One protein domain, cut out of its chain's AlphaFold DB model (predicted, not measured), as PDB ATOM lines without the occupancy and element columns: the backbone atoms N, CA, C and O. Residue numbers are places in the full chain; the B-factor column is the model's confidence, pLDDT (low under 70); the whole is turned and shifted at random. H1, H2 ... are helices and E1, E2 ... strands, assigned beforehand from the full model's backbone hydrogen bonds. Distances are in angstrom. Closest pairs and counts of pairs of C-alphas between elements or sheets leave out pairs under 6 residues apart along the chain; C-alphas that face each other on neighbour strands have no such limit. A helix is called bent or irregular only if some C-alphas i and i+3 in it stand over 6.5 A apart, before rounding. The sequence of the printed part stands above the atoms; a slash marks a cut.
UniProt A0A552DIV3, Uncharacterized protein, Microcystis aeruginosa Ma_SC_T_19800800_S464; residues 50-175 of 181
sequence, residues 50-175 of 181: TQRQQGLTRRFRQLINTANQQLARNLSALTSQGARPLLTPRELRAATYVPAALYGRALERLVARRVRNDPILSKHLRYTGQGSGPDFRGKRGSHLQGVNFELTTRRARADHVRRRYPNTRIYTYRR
ATOM      1  N   THR A  50     -14.217  73.925 113.563       85.38
ATOM      2  CA  THR A  50     -15.428  74.707 113.264       85.38
ATOM      3  C   THR A  50     -16.650  74.099 113.962       85.38
ATOM      4  O   THR A  50     -16.680  72.896 114.234       85.38
ATOM      5  N   GLN A  51     -17.713  74.876 114.183       83.00
ATOM      6  CA  GLN A  51     -18.947  74.384 114.820       83.00
ATOM      7  C   GLN A  51     -19.506  73.117 114.141       83.00
ATOM      8  O   GLN A  51     -19.918  72.160 114.800       83.00
ATOM      9  N   ARG A  52     -19.452  73.058 112.804       84.94
ATOM     10  CA  ARG A  52     -19.904  71.890 112.036       84.94
ATOM     11  C   ARG A  52     -19.013  70.669 112.257       84.94
ATOM     12  O   ARG A  52     -19.517  69.556 112.393       84.94
ATOM     13  N   GLN A  53     -17.700  70.872 112.336       83.12
ATOM     14  CA  GLN A  53     -16.758  69.808 112.678       83.12
ATOM     15  C   GLN A  53     -16.971  69.314 114.110       83.12
ATOM     16  O   GLN A  53     -17.001  68.106 114.310       83.12
ATOM     17  N   GLN A  54     -17.210  70.206 115.077       82.25
ATOM     18  CA  GLN A  54     -17.515  69.840 116.466       82.25
ATOM     19  C   GLN A  54     -18.760  68.946 116.571       82.25
ATOM     20  O   GLN A  54     -18.773  67.981 117.335       82.25
ATOM     21  N   GLY A  55     -19.811  69.227 115.792       80.81
ATOM     22  CA  GLY A  55     -21.001  68.372 115.731       80.81
ATOM     23  C   GLY A  55     -20.688  66.960 115.218       80.81
ATOM     24  O   GLY A  55     -21.094  65.964 115.821       80.81
ATOM     25  N   LEU A  56     -19.905  66.865 114.139       85.12
ATOM     26  CA  LEU A  56     -19.498  65.587 113.545       85.12
ATOM     27  C   LEU A  56     -18.568  64.788 114.467       85.12
ATOM     28  O   LEU A  56     -18.755  63.582 114.635       85.12
ATOM     29  N   THR A  57     -17.595  65.442 115.102       84.31
ATOM     30  CA  THR A  57     -16.672  64.781 116.032       84.31
ATOM     31  C   THR A  57     -17.370  64.335 117.312       84.31
ATOM     32  O   THR A  57     -17.074  63.251 117.808       84.31
ATOM     33  N   ARG A  58     -18.369  65.081 117.804       83.06
ATOM     34  CA  ARG A  58     -19.215  64.657 118.934       83.06
ATOM     35  C   ARG A  58     -20.015  63.395 118.606       83.06
ATOM     36  O   ARG A  58     -20.021  62.460 119.404       83.06
ATOM     37  N   ARG A  59     -20.628  63.329 117.419       86.38
ATOM     38  CA  ARG A  59     -21.336  62.125 116.948       86.38
ATOM     39  C   ARG A  59     -20.386  60.934 116.813       86.38
ATOM     40  O   ARG A  59     -20.709  59.827 117.239       86.38
ATOM     41  N   PHE A  60     -19.190  61.162 116.273       87.94
ATOM     42  CA  PHE A  60     -18.172  60.120 116.158       87.94
ATOM     43  C   PHE A  60     -17.704  59.616 117.536       87.94
ATOM     44  O   PHE A  60     -17.672  58.409 117.767       87.94
ATOM     45  N   ARG A  61     -17.464  60.522 118.493       82.69
ATOM     46  CA  ARG A  61     -17.146  60.217 119.900       82.69
ATOM     47  C   ARG A  61     -18.217  59.340 120.561       82.69
ATOM     48  O   ARG A  61     -17.889  58.341 121.194       82.69
ATOM     49  N   GLN A  62     -19.498  59.665 120.376       81.62
ATOM     50  CA  GLN A  62     -20.617  58.860 120.891       81.62
ATOM     51  C   GLN A  62     -20.641  57.444 120.292       81.62
ATOM     52  O   GLN A  62     -20.863  56.459 121.001       81.62
ATOM     53  N   LEU A  63     -20.367  57.323 118.993       86.62
ATOM     54  CA  LEU A  63     -20.306  56.040 118.301       86.62
ATOM     55  C   LEU A  63     -19.145  55.169 118.814       86.62
ATOM     56  O   LEU A  63     -19.343  53.974 119.034       86.62
ATOM     57  N   ILE A  64     -17.972  55.762 119.071       85.19
ATOM     58  CA  ILE A  64     -16.824  55.072 119.687       85.19
ATOM     59  C   ILE A  64     -17.185  54.573 121.088       85.19
ATOM     60  O   ILE A  64     -16.980  53.397 121.384       85.19
ATOM     61  N   ASN A  65     -17.773  55.429 121.929       79.44
ATOM     62  CA  ASN A  65     -18.153  55.067 123.297       79.44
ATOM     63  C   ASN A  65     -19.123  53.881 123.321       79.44
ATOM     64  O   ASN A  65     -18.889  52.891 124.012       79.44
ATOM     65  N   THR A  66     -20.182  53.947 122.518       81.31
ATOM     66  CA  THR A  66     -21.186  52.879 122.450       81.31
ATOM     67  C   THR A  66     -20.630  51.593 121.827       81.31
ATOM     68  O   THR A  66     -21.084  50.502 122.169       81.31
ATOM     69  N   ALA A  67     -19.648  51.686 120.923       85.44
ATOM     70  CA  ALA A  67     -18.959  50.518 120.374       85.44
ATOM     71  C   ALA A  67     -18.055  49.866 121.427       85.44
ATOM     72  O   ALA A  67     -18.095  48.650 121.592       85.44
ATOM     73  N   ASN A  68     -17.301  50.672 122.180       83.75
ATOM     74  CA  ASN A  68     -16.438  50.195 123.255       83.75
ATOM     75  C   ASN A  68     -17.251  49.527 124.371       83.75
ATOM     76  O   ASN A  68     -16.888  48.452 124.826       83.75
ATOM     77  N   GLN A  69     -18.391  50.107 124.757       80.25
ATOM     78  CA  GLN A  69     -19.300  49.507 125.738       80.25
ATOM     79  C   GLN A  69     -19.885  48.177 125.253       80.25
ATOM     80  O   GLN A  69     -19.891  47.205 126.007       80.25
ATOM     81  N   GLN A  70     -20.347  48.106 123.996       80.06
ATOM     82  CA  GLN A  70     -20.846  46.850 123.429       80.06
ATOM     83  C   GLN A  70     -19.750  45.779 123.446       80.06
ATOM     84  O   GLN A  70     -20.006  44.644 123.842       80.06
ATOM     85  N   LEU A  71     -18.537  46.138 123.023       78.44
ATOM     86  CA  LEU A  71     -17.429  45.198 122.930       78.44
ATOM     87  C   LEU A  71     -16.944  44.734 124.309       78.44
ATOM     88  O   LEU A  71     -16.680  43.551 124.489       78.44
ATOM     89  N   ALA A  72     -16.884  45.641 125.285       77.75
ATOM     90  CA  ALA A  72     -16.506  45.334 126.662       77.75
ATOM     91  C   ALA A  72     -17.514  44.401 127.352       77.75
ATOM     92  O   ALA A  72     -17.104  43.481 128.052       77.75
ATOM     93  N   ARG A  73     -18.821  44.613 127.134       74.75
ATOM     94  CA  ARG A  73     -19.893  43.772 127.701       74.75
ATOM     95  C   ARG A  73     -20.029  42.427 127.003       74.75
ATOM     96  O   ARG A  73     -20.494  41.467 127.603       74.75
ATOM     97  N   ASN A  74     -19.663  42.360 125.728       70.56
ATOM     98  CA  ASN A  74     -19.808  41.159 124.929       70.56
ATOM     99  C   ASN A  74     -18.526  40.887 124.147       70.56
ATOM    100  O   ASN A  74     -18.464  41.074 122.934       70.56
ATOM    101  N   LEU A  75     -17.503  40.393 124.842       68.69
ATOM    102  CA  LEU A  75     -16.246  40.012 124.198       68.69
ATOM    103  C   LEU A  75     -16.429  38.881 123.184       68.69
ATOM    104  O   LEU A  75     -15.668  38.804 122.223       68.69
ATOM    105  N   SER A  76     -17.476  38.058 123.310       61.38
ATOM    106  CA  SER A  76     -17.799  37.074 122.271       61.38
ATOM    107  C   SER A  76     -18.116  37.751 120.924       61.38
ATOM    108  O   SER A  76     -17.777  37.203 119.873       61.38
ATOM    109  N   ALA A  77     -18.621  38.996 120.935       60.69
ATOM    110  CA  ALA A  77     -18.863  39.814 119.743       60.69
ATOM    111  C   ALA A  77     -17.592  40.127 118.930       60.69
ATOM    112  O   ALA A  77     -17.710  40.470 117.752       60.69
ATOM    113  N   LEU A  78     -16.387  39.943 119.496       62.31
ATOM    114  CA  LEU A  78     -15.122  39.944 118.742       62.31
ATOM    115  C   LEU A  78     -15.155  38.942 117.573       62.31
ATOM    116  O   LEU A  78     -14.514  39.151 116.540       62.31
ATOM    117  N   THR A  79     -15.926  37.865 117.733       55.12
ATOM    118  CA  THR A  79     -15.958  36.715 116.825       55.12
ATOM    119  C   THR A  79     -17.273  36.562 116.057       55.12
ATOM    120  O   THR A  79     -17.257  35.981 114.976       55.12
ATOM    121  N   SER A  80     -18.396  37.109 116.544       51.59
ATOM    122  CA  SER A  80     -19.725  36.580 116.183       51.59
ATOM    123  C   SER A  80     -20.699  37.496 115.420       51.59
ATOM    124  O   SER A  80     -21.775  37.032 115.056       51.59
ATOM    125  N   GLN A  81     -20.393  38.757 115.086       49.69
ATOM    126  CA  GLN A  81     -21.429  39.607 114.459       49.69
ATOM    127  C   GLN A  81     -21.527  39.518 112.918       49.69
ATOM    128  O   GLN A  81     -20.862  40.250 112.181       49.69
ATOM    129  N   GLY A  82     -22.445  38.655 112.454       46.47
ATOM    130  CA  GLY A  82     -23.495  38.991 111.470       46.47
ATOM    131  C   GLY A  82     -23.268  38.733 109.974       46.47
ATOM    132  O   GLY A  82     -24.184  38.996 109.213       46.47
ATOM    133  N   ALA A  83     -22.081  38.271 109.561       42.09
ATOM    134  CA  ALA A  83     -21.697  37.781 108.208       42.09
ATOM    135  C   ALA A  83     -20.194  38.005 107.961       42.09
ATOM    136  O   ALA A  83     -19.592  37.420 107.065       42.09
ATOM    137  N   ARG A  84     -19.568  38.889 108.750       58.88
ATOM    138  CA  ARG A  84     -18.126  39.141 108.728       58.88
ATOM    139  C   ARG A  84     -17.650  39.250 110.171       58.88
ATOM    140  O   ARG A  84     -18.104  40.159 110.864       58.88
ATOM    141  N   PRO A  85     -16.747  38.400 110.659       68.12
ATOM    142  CA  PRO A  85     -16.216  38.554 112.009       68.12
ATOM    143  C   PRO A  85     -15.382  39.846 112.118       68.12
ATOM    144  O   PRO A  85     -14.876  40.360 111.114       68.12
ATOM    145  N   LEU A  86     -15.307  40.448 113.314       78.44
ATOM    146  CA  LEU A  86     -14.464  41.634 113.545       78.44
ATOM    147  C   LEU A  86     -12.985  41.266 113.513       78.44
ATOM    148  O   LEU A  86     -12.170  42.104 113.151       78.44
ATOM    149  N   LEU A  87     -12.647  40.026 113.843       76.06
ATOM    150  CA  LEU A  87     -11.308  39.463 113.752       76.06
ATOM    151  C   LEU A  87     -11.301  38.296 112.766       76.06
ATOM    152  O   LEU A  87     -12.267  37.553 112.642       76.06
ATOM    153  N   THR A  88     -10.206  38.130 112.044       76.50
ATOM    154  CA  THR A  88      -9.989  36.975 111.172       76.50
ATOM    155  C   THR A  88      -9.627  35.740 112.007       76.50
ATOM    156  O   THR A  88      -9.054  35.877 113.091       76.50
ATOM    157  N   PRO A  89      -9.850  34.514 111.500       73.50
ATOM    158  CA  PRO A  89      -9.425  33.294 112.192       73.50
ATOM    159  C   PRO A  89      -7.921  33.254 112.512       73.50
ATOM    160  O   PRO A  89      -7.509  32.703 113.530       73.50
ATOM    161  N   ARG A  90      -7.073  33.859 111.667       73.19
ATOM    162  CA  ARG A  90      -5.625  33.979 111.920       73.19
ATOM    163  C   ARG A  90      -5.329  34.893 113.110       73.19
ATOM    164  O   ARG A  90      -4.490  34.549 113.932       73.19
ATOM    165  N   GLU A  91      -6.030  36.019 113.214       73.44
ATOM    166  CA  GLU A  91      -5.904  36.949 114.343       73.44
ATOM    167  C   GLU A  91      -6.353  36.297 115.656       73.44
ATOM    168  O   GLU A  91      -5.681  36.451 116.669       73.44
ATOM    169  N   LEU A  92      -7.428  35.504 115.628       70.75
ATOM    170  CA  LEU A  92      -7.902  34.763 116.800       70.75
ATOM    171  C   LEU A  92      -6.935  33.656 117.237       70.75
ATOM    172  O   LEU A  92      -6.732  33.468 118.429       70.75
ATOM    173  N   ARG A  93      -6.283  32.959 116.300       67.25
ATOM    174  CA  ARG A  93      -5.245  31.966 116.640       67.25
ATOM    175  C   ARG A  93      -3.992  32.596 117.251       67.25
ATOM    176  O   ARG A  93      -3.348  31.974 118.085       67.25
ATOM    177  N   ALA A  94      -3.673  33.836 116.882       64.00
ATOM    178  CA  ALA A  94      -2.596  34.608 117.504       64.00
ATOM    179  C   ALA A  94      -2.993  35.218 118.870       64.00
ATOM    180  O   ALA A  94      -2.136  35.740 119.586       64.00
ATOM    181  N   ALA A  95      -4.279  35.162 119.245       60.25
ATOM    182  CA  ALA A  95      -4.829  35.828 120.429       60.25
ATOM    183  C   ALA A  95      -4.293  35.310 121.759       60.25
ATOM    184  O   ALA A  95      -4.342  36.054 122.736       60.25
ATOM    185  N   THR A  96      -3.755  34.088 121.792       56.75
ATOM    186  CA  THR A  96      -3.153  33.479 122.985       56.75
ATOM    187  C   THR A  96      -2.087  34.383 123.622       56.75
ATOM    188  O   THR A  96      -1.875  34.304 124.826       56.75
ATOM    189  N   TYR A  97      -1.474  35.290 122.845       47.53
ATOM    190  CA  TYR A  97      -0.370  36.140 123.302       47.53
ATOM    191  C   TYR A  97      -0.644  37.654 123.281       47.53
ATOM    192  O   TYR A  97       0.039  38.386 123.991       47.53
ATOM    193  N   VAL A  98      -1.623  38.161 122.510       60.62
ATOM    194  CA  VAL A  98      -1.861  39.624 122.399       60.62
ATOM    195  C   VAL A  98      -3.352  40.039 122.452       60.62
ATOM    196  O   VAL A  98      -3.847  40.702 121.530       60.62
ATOM    197  N   PRO A  99      -4.104  39.715 123.529       68.44
ATOM    198  CA  PRO A  99      -5.537  40.044 123.640       68.44
ATOM    199  C   PRO A  99      -5.840  41.547 123.529       68.44
ATOM    200  O   PRO A  99      -6.831  41.962 122.929       68.44
ATOM    201  N   ALA A 100      -4.942  42.372 124.065       73.00
ATOM    202  CA  ALA A 100      -5.011  43.827 124.056       73.00
ATOM    203  C   ALA A 100      -5.106  44.440 122.649       73.00
ATOM    204  O   ALA A 100      -5.993  45.249 122.367       73.00
ATOM    205  N   ALA A 101      -4.200  44.039 121.754       75.31
ATOM    206  CA  ALA A 101      -4.141  44.565 120.392       75.31
ATOM    207  C   ALA A 101      -5.350  44.110 119.563       75.31
ATOM    208  O   ALA A 101      -5.854  44.853 118.721       75.31
ATOM    209  N   LEU A 102      -5.848  42.898 119.824       78.88
ATOM    210  CA  LEU A 102      -7.042  42.371 119.169       78.88
ATOM    211  C   LEU A 102      -8.310  43.101 119.596       78.88
ATOM    212  O   LEU A 102      -9.162  43.364 118.749       78.88
ATOM    213  N   TYR A 103      -8.415  43.473 120.872       82.38
ATOM    214  CA  TYR A 103      -9.514  44.308 121.345       82.38
ATOM    215  C   TYR A 103      -9.538  45.655 120.616       82.38
ATOM    216  O   TYR A 103     -10.570  46.023 120.058       82.38
ATOM    217  N   GLY A 104      -8.401  46.359 120.559       85.06
ATOM    218  CA  GLY A 104      -8.319  47.656 119.875       85.06
ATOM    219  C   GLY A 104      -8.692  47.566 118.398       85.06
ATOM    220  O   GLY A 104      -9.564  48.284 117.916       85.06
ATOM    221  N   ARG A 105      -8.150  46.560 117.715       86.38
ATOM    222  CA  ARG A 105      -8.463  46.264 116.316       86.38
ATOM    223  C   ARG A 105      -9.936  45.945 116.076       86.38
ATOM    224  O   ARG A 105     -10.515  46.354 115.068       86.38
ATOM    225  N   ALA A 106     -10.553  45.176 116.965       85.62
ATOM    226  CA  ALA A 106     -11.965  44.862 116.848       85.62
ATOM    227  C   ALA A 106     -12.843  46.082 117.135       85.62
ATOM    228  O   ALA A 106     -13.842  46.277 116.440       85.62
ATOM    229  N   LEU A 107     -12.451  46.927 118.092       86.81
ATOM    230  CA  LEU A 107     -13.113  48.196 118.364       86.81
ATOM    231  C   LEU A 107     -13.068  49.108 117.135       86.81
ATOM    232  O   LEU A 107     -14.120  49.553 116.683       86.81
ATOM    233  N   GLU A 108     -11.895  49.323 116.540       90.44
ATOM    234  CA  GLU A 108     -11.749  50.096 115.301       90.44
ATOM    235  C   GLU A 108     -12.657  49.563 114.186       90.44
ATOM    236  O   GLU A 108     -13.381  50.322 113.543       90.44
ATOM    237  N   ARG A 109     -12.667  48.242 113.964       89.56
ATOM    238  CA  ARG A 109     -13.493  47.619 112.918       89.56
ATOM    239  C   ARG A 109     -14.988  47.734 113.218       89.56
ATOM    240  O   ARG A 109     -15.774  47.921 112.286       89.56
ATOM    241  N   LEU A 110     -15.400  47.655 114.484       88.69
ATOM    242  CA  LEU A 110     -16.793  47.858 114.892       88.69
ATOM    243  C   LEU A 110     -17.214  49.314 114.676       88.69
ATOM    244  O   LEU A 110     -18.268  49.574 114.095       88.69
ATOM    245  N   VAL A 111     -16.361  50.259 115.068       90.81
ATOM    246  CA  VAL A 111     -16.542  51.690 114.810       90.81
ATOM    247  C   VAL A 111     -16.637  51.948 113.307       90.81
ATOM    248  O   VAL A 111     -17.566  52.616 112.865       90.81
ATOM    249  N   ALA A 112     -15.766  51.352 112.494       93.06
ATOM    250  CA  ALA A 112     -15.798  51.483 111.040       93.06
ATOM    251  C   ALA A 112     -17.109  50.983 110.416       93.06
ATOM    252  O   ALA A 112     -17.646  51.629 109.514       93.06
ATOM    253  N   ARG A 113     -17.655  49.859 110.901       91.00
ATOM    254  CA  ARG A 113     -18.973  49.362 110.462       91.00
ATOM    255  C   ARG A 113     -20.085  50.334 110.821       91.00
ATOM    256  O   ARG A 113     -20.902  50.660 109.969       91.00
ATOM    257  N   ARG A 114     -20.094  50.823 112.058       91.31
ATOM    258  CA  ARG A 114     -21.111  51.773 112.517       91.31
ATOM    259  C   ARG A 114     -21.011  53.106 111.778       91.31
ATOM    260  O   ARG A 114     -22.037  53.628 111.377       91.31
ATOM    261  N   VAL A 115     -19.805  53.613 111.514       94.50
ATOM    262  CA  VAL A 115     -19.585  54.812 110.686       94.50
ATOM    263  C   VAL A 115     -20.129  54.605 109.276       94.50
ATOM    264  O   VAL A 115     -20.754  55.508 108.733       94.50
ATOM    265  N   ARG A 116     -19.925  53.423 108.680       93.44
ATOM    266  CA  ARG A 116     -20.468  53.095 107.354       93.44
ATOM    267  C   ARG A 116     -21.998  53.083 107.339       93.44
ATOM    268  O   ARG A 116     -22.577  53.517 106.352       93.44
ATOM    269  N   ASN A 117     -22.620  52.610 108.417       90.81
ATOM    270  CA  ASN A 117     -24.075  52.531 108.553       90.81
ATOM    271  C   ASN A 117     -24.706  53.836 109.070       90.81
ATOM    272  O   ASN A 117     -25.926  53.961 109.090       90.81
ATOM    273  N   ASP A 118     -23.899  54.809 109.495       92.81
ATOM    274  CA  ASP A 118     -24.374  56.109 109.951       92.81
ATOM    275  C   ASP A 118     -24.602  57.044 108.745       92.81
ATOM    276  O   ASP A 118     -23.649  57.344 108.016       92.81
ATOM    277  N   PRO A 119     -25.826  57.553 108.516       94.00
ATOM    278  CA  PRO A 119     -26.158  58.329 107.313       94.00
ATOM    279  C   PRO A 119     -25.437  59.683 107.222       94.00
ATOM    280  O   PRO A 119     -25.391  60.290 106.147       94.00
ATOM    281  N   ILE A 120     -24.870  60.166 108.331       94.50
ATOM    282  CA  ILE A 120     -24.118  61.418 108.400       94.50
ATOM    283  C   ILE A 120     -22.622  61.108 108.321       94.50
ATOM    284  O   ILE A 120     -21.941  61.541 107.392       94.50
ATOM    285  N   LEU A 121     -22.091  60.327 109.264       93.94
ATOM    286  CA  LEU A 121     -20.653  60.073 109.375       93.94
ATOM    287  C   LEU A 121     -20.094  59.313 108.171       93.94
ATOM    288  O   LEU A 121     -18.954  59.572 107.784       93.94
ATOM    289  N   SER A 122     -20.885  58.454 107.521       96.88
ATOM    290  CA  SER A 122     -20.466  57.754 106.299       96.88
ATOM    291  C   SER A 122     -20.078  58.709 105.166       96.88
ATOM    292  O   SER A 122     -19.245  58.351 104.334       96.88
ATOM    293  N   LYS A 123     -20.608  59.938 105.133       97.38
ATOM    294  CA  LYS A 123     -20.268  60.970 104.134       97.38
ATOM    295  C   LYS A 123     -18.983  61.725 104.477       97.38
ATOM    296  O   LYS A 123     -18.355  62.300 103.592       97.38
ATOM    297  N   HIS A 124     -18.564  61.694 105.740       97.25
ATOM    298  CA  HIS A 124     -17.470  62.521 106.248       97.25
ATOM    299  C   HIS A 124     -16.233  61.733 106.673       97.25
ATOM    300  O   HIS A 124     -15.144  62.290 106.635       97.25
ATOM    301  N   LEU A 125     -16.360  60.455 107.036       96.06
ATOM    302  CA  LEU A 125     -15.270  59.648 107.585       96.06
ATOM    303  C   LEU A 125     -14.978  58.415 106.736       96.06
ATOM    304  O   LEU A 125     -15.871  57.758 106.202       96.06
ATOM    305  N   ARG A 126     -13.695  58.068 106.656       94.50
ATOM    306  CA  ARG A 126     -13.192  56.825 106.077       94.50
ATOM    307  C   ARG A 126     -12.301  56.131 107.101       94.50
ATOM    308  O   ARG A 126     -11.383  56.749 107.629       94.50
ATOM    309  N   TYR A 127     -12.554  54.845 107.329       94.50
ATOM    310  CA  TYR A 127     -11.638  53.970 108.060       94.50
ATOM    311  C   TYR A 127     -10.421  53.653 107.190       94.50
ATOM    312  O   TYR A 127     -10.588  53.285 106.024       94.50
ATOM    313  N   THR A 128      -9.220  53.811 107.738       88.25
ATOM    314  CA  THR A 128      -7.946  53.625 107.024       88.25
ATOM    315  C   THR A 128      -7.231  52.320 107.379       88.25
ATOM    316  O   THR A 128      -6.361  51.899 106.621       88.25
ATOM    317  N   GLY A 129      -7.675  51.602 108.417       71.62
ATOM    318  CA  GLY A 129      -7.184  50.253 108.715       71.62
ATOM    319  C   GLY A 129      -5.765  50.195 109.286       71.62
ATOM    320  O   GLY A 129      -5.163  51.214 109.590       71.62
ATOM    321  N   GLN A 130      -5.221  48.974 109.382       59.56
ATOM    322  CA  GLN A 130      -3.910  48.636 109.978       59.56
ATOM    323  C   GLN A 130      -2.679  49.112 109.175       59.56
ATOM    324  O   GLN A 130      -1.577  48.611 109.386       59.56
ATOM    325  N   GLY A 131      -2.858  50.013 108.210       60.41
ATOM    326  CA  GLY A 131      -1.753  50.543 107.414       60.41
ATOM    327  C   GLY A 131      -0.940  51.600 108.164       60.41
ATOM    328  O   GLY A 131      -1.251  51.983 109.292       60.41
ATOM    329  N   SER A 132       0.092  52.128 107.505       62.72
ATOM    330  CA  SER A 132       0.777  53.340 107.954       62.72
ATOM    331  C   SER A 132      -0.179  54.534 107.839       62.72
ATOM    332  O   SER A 132      -0.381  55.096 106.761       62.72
ATOM    333  N   GLY A 133      -0.834  54.892 108.937       78.88
ATOM    334  CA  GLY A 133      -1.750  56.022 108.989       78.88
ATOM    335  C   GLY A 133      -2.511  56.112 110.313       78.88
ATOM    336  O   GLY A 133      -2.371  55.224 111.154       78.88
ATOM    337  N   PRO A 134      -3.318  57.172 110.483       87.31
ATOM    338  CA  PRO A 134      -4.334  57.237 111.523       87.31
ATOM    339  C   PRO A 134      -5.413  56.185 111.277       87.31
ATOM    340  O   PRO A 134      -5.579  55.726 110.144       87.31
ATOM    341  N   ASP A 135      -6.191  55.855 112.299       90.56
ATOM    342  CA  ASP A 135      -7.240  54.834 112.201       90.56
ATOM    343  C   ASP A 135      -8.416  55.302 111.334       90.56
ATOM    344  O   ASP A 135      -8.996  54.524 110.569       90.56
ATOM    345  N   PHE A 136      -8.748  56.596 111.403       93.31
ATOM    346  CA  PHE A 136      -9.761  57.222 110.557       93.31
ATOM    347  C   PHE A 136      -9.268  58.547 109.989       93.31
ATOM    348  O   PHE A 136      -8.515  59.291 110.617       93.31
ATOM    349  N   ARG A 137      -9.766  58.883 108.800       93.19
ATOM    350  CA  ARG A 137      -9.539  60.179 108.156       93.19
ATOM    351  C   ARG A 137     -10.836  60.765 107.642       93.19
ATOM    352  O   ARG A 137     -11.715  60.033 107.176       93.19
ATOM    353  N   GLY A 138     -10.927  62.087 107.647       94.69
ATOM    354  CA  GLY A 138     -11.979  62.763 106.914       94.69
ATOM    355  C   GLY A 138     -11.870  62.543 105.406       94.69
ATOM    356  O   GLY A 138     -10.778  62.516 104.833       94.69
ATOM    357  N   LYS A 139     -13.015  62.372 104.746       95.88
ATOM    358  CA  LYS A 139     -13.089  62.213 103.290       95.88
ATOM    359  C   LYS A 139     -12.763  63.531 102.580       95.88
ATOM    360  O   LYS A 139     -13.083  64.608 103.087       95.88
ATOM    361  N   ARG A 140     -12.168  63.438 101.386       94.44
ATOM    362  CA  ARG A 140     -11.987  64.580 100.472       94.44
ATOM    363  C   ARG A 140     -13.355  65.186 100.129       94.44
ATOM    364  O   ARG A 140     -14.305  64.440  99.921       94.44
ATOM    365  N   GLY A 141     -13.444  66.513 100.104       93.00
ATOM    366  CA  GLY A 141     -14.674  67.273  99.861       93.00
ATOM    367  C   GLY A 141     -15.647  67.314 101.044       93.00
ATOM    368  O   GLY A 141     -16.750  67.833 100.911       93.00
ATOM    369  N   SER A 142     -15.276  66.760 102.201       95.12
ATOM    370  CA  SER A 142     -16.141  66.702 103.379       95.12
ATOM    371  C   SER A 142     -15.735  67.737 104.432       95.12
ATOM    372  O   SER A 142     -14.588  68.171 104.474       95.12
ATOM    373  N   HIS A 143     -16.634  68.059 105.364       94.75
ATOM    374  CA  HIS A 143     -16.312  68.957 106.485       94.75
ATOM    375  C   HIS A 143     -15.190  68.457 107.403       94.75
ATOM    376  O   HIS A 143     -14.620  69.256 108.139       94.75
ATOM    377  N   LEU A 144     -14.854  67.166 107.370       93.38
ATOM    378  CA  LEU A 144     -13.729  66.612 108.125       93.38
ATOM    379  C   LEU A 144     -12.458  66.475 107.280       93.38
ATOM    380  O   LEU A 144     -11.485  65.903 107.762       93.38
ATOM    381  N   GLN A 145     -12.436  66.962 106.034       93.50
ATOM    382  CA  GLN A 145     -11.241  66.900 105.192       93.50
ATOM    383  C   GLN A 145     -10.014  67.433 105.944       93.50
ATOM    384  O   GLN A 145     -10.048  68.505 106.540       93.50
ATOM    385  N   GLY A 146      -8.927  66.661 105.906       88.25
ATOM    386  CA  GLY A 146      -7.678  67.007 106.582       88.25
ATOM    387  C   GLY A 146      -7.678  66.770 108.096       88.25
ATOM    388  O   GLY A 146      -6.648  67.004 108.715       88.25
ATOM    389  N   VAL A 147      -8.780  66.297 108.692       88.81
ATOM    390  CA  VAL A 147      -8.844  65.874 110.099       88.81
ATOM    391  C   VAL A 147      -8.587  64.371 110.191       88.81
ATOM    392  O   VAL A 147      -9.228  63.569 109.498       88.81
ATOM    393  N   ASN A 148      -7.657  63.989 111.061       90.06
ATOM    394  CA  ASN A 148      -7.279  62.606 111.332       90.06
ATOM    395  C   ASN A 148      -7.758  62.188 112.727       90.06
ATOM    396  O   ASN A 148      -7.872  63.028 113.619       90.06
ATOM    397  N   PHE A 149      -8.021  60.896 112.925       88.50
ATOM    398  CA  PHE A 149      -8.442  60.358 114.217       88.50
ATOM    399  C   PHE A 149      -7.702  59.070 114.557       88.50
ATOM    400  O   PHE A 149      -7.596  58.171 113.724       88.50
ATOM    401  N   GLU A 150      -7.253  58.985 115.802       86.94
ATOM    402  CA  GLU A 150      -6.559  57.837 116.387       86.94
ATOM    403  C   GLU A 150      -7.361  57.336 117.585       86.94
ATOM    404  O   GLU A 150      -7.743  58.125 118.449       86.94
ATOM    405  N   LEU A 151      -7.624  56.036 117.646       86.75
ATOM    406  CA  LEU A 151      -8.287  55.364 118.751       86.75
ATOM    407  C   LEU A 151      -7.232  54.570 119.511       86.75
ATOM    408  O   LEU A 151      -6.667  53.603 119.014       86.75
ATOM    409  N   THR A 152      -6.988  54.938 120.760       82.19
ATOM    410  CA  THR A 152      -5.923  54.303 121.545       82.19
ATOM    411  C   THR A 152      -6.314  54.129 123.004       82.19
ATOM    412  O   THR A 152      -7.396  54.529 123.415       82.19
ATOM    413  N   THR A 153      -5.465  53.513 123.818       79.50
ATOM    414  CA  THR A 153      -5.642  53.513 125.275       79.50
ATOM    415  C   THR A 153      -4.881  54.683 125.891       79.50
ATOM    416  O   THR A 153      -3.927  55.200 125.313       79.50
ATOM    417  N   ARG A 154      -5.243  55.090 127.114       75.12
ATOM    418  CA  ARG A 154      -4.510  56.152 127.831       75.12
ATOM    419  C   ARG A 154      -3.011  55.847 127.974       75.12
ATOM    420  O   ARG A 154      -2.207  56.768 127.908       75.12
ATOM    421  N   ARG A 155      -2.635  54.569 128.122       74.44
ATOM    422  CA  ARG A 155      -1.231  54.133 128.236       74.44
ATOM    423  C   ARG A 155      -0.486  54.187 126.903       74.44
ATOM    424  O   ARG A 155       0.647  54.644 126.872       74.44
ATOM    425  N   ALA A 156      -1.136  53.790 125.809       74.75
ATOM    426  CA  ALA A 156      -0.547  53.818 124.469       74.75
ATOM    427  C   ALA A 156      -0.598  55.211 123.805       74.75
ATOM    428  O   ALA A 156      -0.035  55.410 122.729       74.75
ATOM    429  N   ARG A 157      -1.227  56.210 124.447       73.25
ATOM    430  CA  ARG A 157      -1.354  57.579 123.920       73.25
ATOM    431  C   ARG A 157      -0.014  58.174 123.493       73.25
ATOM    432  O   ARG A 157       0.058  58.745 122.409       73.25
ATOM    433  N   ALA A 158       1.029  58.042 124.312       72.12
ATOM    434  CA  ALA A 158       2.347  58.600 124.005       72.12
ATOM    435  C   ALA A 158       2.934  58.032 122.700       72.12
ATOM    436  O   ALA A 158       3.588  58.751 121.945       72.12
ATOM    437  N   ASP A 159       2.659  56.765 122.395       73.75
ATOM    438  CA  ASP A 159       3.123  56.128 121.163       73.75
ATOM    439  C   ASP A 159       2.307  56.585 119.956       73.75
ATOM    440  O   ASP A 159       2.874  56.839 118.897       73.75
ATOM    441  N   HIS A 160       0.996  56.795 120.118       74.25
ATOM    442  CA  HIS A 160       0.150  57.329 119.045       74.25
ATOM    443  C   HIS A 160       0.464  58.791 118.722       74.25
ATOM    444  O   HIS A 160       0.523  59.153 117.549       74.25
ATOM    445  N   VAL A 161       0.744  59.618 119.734       71.81
ATOM    446  CA  VAL A 161       1.222  60.997 119.538       71.81
ATOM    447  C   VAL A 161       2.493  60.990 118.677       71.81
ATOM    448  O   VAL A 161       2.602  61.750 117.716       71.81
ATOM    449  N   ARG A 162       3.421  60.059 118.934       71.31
ATOM    450  CA  ARG A 162       4.678  59.921 118.178       71.31
ATOM    451  C   ARG A 162       4.509  59.530 116.701       71.31
ATOM    452  O   ARG A 162       5.467  59.696 115.950       71.31
ATOM    453  N   ARG A 163       3.327  59.093 116.241       69.88
ATOM    454  CA  ARG A 163       3.074  58.714 114.829       69.88
ATOM    455  C   ARG A 163       2.985  59.913 113.861       69.88
ATOM    456  O   ARG A 163       2.890  59.701 112.658       69.88
ATOM    457  N   ARG A 164       3.075  61.159 114.362       67.31
ATOM    458  CA  ARG A 164       3.294  62.415 113.594       67.31
ATOM    459  C   ARG A 164       2.373  62.630 112.381       67.31
ATOM    460  O   ARG A 164       2.824  63.028 111.309       67.31
ATOM    461  N   TYR A 165       1.063  62.457 112.552       73.44
ATOM    462  CA  TYR A 165       0.090  62.894 111.546       73.44
ATOM    463  C   TYR A 165      -0.422  64.309 111.875       73.44
ATOM    464  O   TYR A 165      -0.885  64.532 112.999       73.44
ATOM    465  N   PRO A 166      -0.393  65.269 110.931       73.31
ATOM    466  CA  PRO A 166      -0.901  66.616 111.180       73.31
ATOM    467  C   PRO A 166      -2.411  66.593 111.462       73.31
ATOM    468  O   PRO A 166      -3.127  65.746 110.928       73.31
ATOM    469  N   ASN A 167      -2.898  67.531 112.283       79.75
ATOM    470  CA  ASN A 167      -4.323  67.699 112.607       79.75
ATOM    471  C   ASN A 167      -5.016  66.393 113.061       79.75
ATOM    472  O   ASN A 167      -6.061  65.991 112.536       79.75
ATOM    473  N   THR A 168      -4.394  65.706 114.022       82.69
ATOM    474  CA  THR A 168      -4.882  64.431 114.557       82.69
ATOM    475  C   THR A 168      -5.586  64.620 115.884       82.69
ATOM    476  O   THR A 168      -5.055  65.226 116.809       82.69
ATOM    477  N   ARG A 169      -6.782  64.052 115.983       83.12
ATOM    478  CA  ARG A 169      -7.584  63.978 117.199       83.12
ATOM    479  C   ARG A 169      -7.403  62.593 117.808       83.12
ATOM    480  O   ARG A 169      -7.738  61.590 117.179       83.12
ATOM    481  N   ILE A 170      -6.864  62.532 119.020       80.69
ATOM    482  CA  ILE A 170      -6.637  61.266 119.719       80.69
ATOM    483  C   ILE A 170      -7.801  61.001 120.665       80.69
ATOM    484  O   ILE A 170      -8.174  61.840 121.482       80.69
ATOM    485  N   TYR A 171      -8.359  59.808 120.546       82.88
ATOM    486  CA  TYR A 171      -9.508  59.327 121.277       82.88
ATOM    487  C   TYR A 171      -9.114  58.114 122.113       82.88
ATOM    488  O   TYR A 171      -8.985  56.996 121.616       82.88
ATOM    489  N   THR A 172      -8.917  58.344 123.411       80.56
ATOM    490  CA  THR A 172      -8.573  57.288 124.360       80.56
ATOM    491  C   THR A 172      -9.787  56.509 124.873       80.56
ATOM    492  O   THR A 172     -10.715  57.100 125.423       80.56
ATOM    493  N   TYR A 173      -9.752  55.182 124.808       78.50
ATOM    494  CA  TYR A 173     -10.739  54.298 125.429       78.50
ATOM    495  C   TYR A 173     -10.118  53.446 126.546       78.50
ATOM    496  O   TYR A 173      -8.898  53.262 126.630       78.50
ATOM    497  N   ARG A 174     -10.976  52.909 127.421       80.88
ATOM    498  CA  ARG A 174     -10.611  51.885 128.408       80.88
ATOM    499  C   ARG A 174     -11.058  50.519 127.902       80.88
ATOM    500  O   ARG A 174     -12.176  50.384 127.407       80.88
ATOM    501  N   ARG A 175     -10.182  49.526 128.032       76.69
ATOM    502  CA  ARG A 175     -10.480  48.118 127.750       76.69
ATOM    503  C   ARG A 175     -10.761  47.368 129.058       76.69
ATOM    504  O   ARG A 175     -10.305  47.839 130.101       76.69
TER     505      ARG A 175
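Overview. This is residues 50 to 175 of the 181 residues of an uncharacterized protein of Microcystis aeruginosa Ma_SC_T_19800800_S464 (UniProt A0A552DIV3). A small twisted sheet of four strands has two long helices, H1 and H4, crossing over one face, while the short H6 lies over the opposite face from H1. H1 runs along the longest axis of the domain, and the short helices H2 and H3 with their loops make one end, away from the sheet. The printed part has 126 residues, with six named helices and four named strands in the order H1 H2 H3 H4 H5 E1 E2 E3 H6 E4; the class is mixed, helices and strands. The sheet is mixed, in the order E1 E2 E3 E4. The whole is compact, with a radius of gyration of the C-alphas of 14.4 A and spans of 43 by 32 by 23 A.

Arrangement. H1, residues 51 to 73, touches H4, residues 99 to 117, at a steep tilt of 50 degrees, opposite ways; their closest C-alphas, of Ile 64 and Val 111, are 5.9 A apart. H2, residues 77 to 80, is close to H4 but not clearly touching, the C-alphas of Leu 78 and Ala 106 being closest at 6.1 A. H3, residues 89 to 96, is also close to H4 but not clearly touching, with C-alphas 95 and 102 closest at 7.0 A. H5, residues 121 to 124, only just touches H1, with 3 pairs of C-alphas within 8 A, the closest being Leu 56 and Leu 121 at 7.0 A, and only grazes the sheet. E1, residues 125 to 127, E2, residues 136 to 138, and E3, residues 148 to 153, form a meander, each strand the antiparallel neighbour of the one before; N 126 and O 137 are 2.8 A apart, N 149 and O 136 2.9 A. E4, residues 168 to 173, is parallel to E3, with N 171 and O 150 2.8 A apart. H4 is over E3 at a height over the sheet of 8.2 A. H6, residues 157 to 161, is over E3 at 8.1 A; E3, H6 and E4 make a strand-helix-strand unit, two parallel neighbour strands with a helix between, its crossover right-handed. Every O i to N i+4 pair is within hydrogen-bond range in H1, H4 and H6; H3 has 3 of 4, and H2 and H5 are too short for such a pair.

Along the chain. H1 begins at C-alpha 51 (-18.947, 74.384, 114.820) and is 33.2 A long. H4 is 27.0 A long and ends at C-alpha 117 (-24.075, 52.531, 108.553). H3 measures 12.5 A and is only just irregular, C-alphas 93 and 96 being 6.9 A apart. E3 measures 16.7 A; E4 measures 16.0 A and ends at C-alpha 173 (-10.739, 54.298, 125.429).

Size, cuts and confidence. The two C-alphas farthest apart, of Gln 51 and Arg 93, are 44.6 A apart. The printed part has no cut and no long link. The mean pLDDT of the printed part is 79.7; residues 75 to 85, 93 to 99, 130 to 132 and 163 to 164 are under 70.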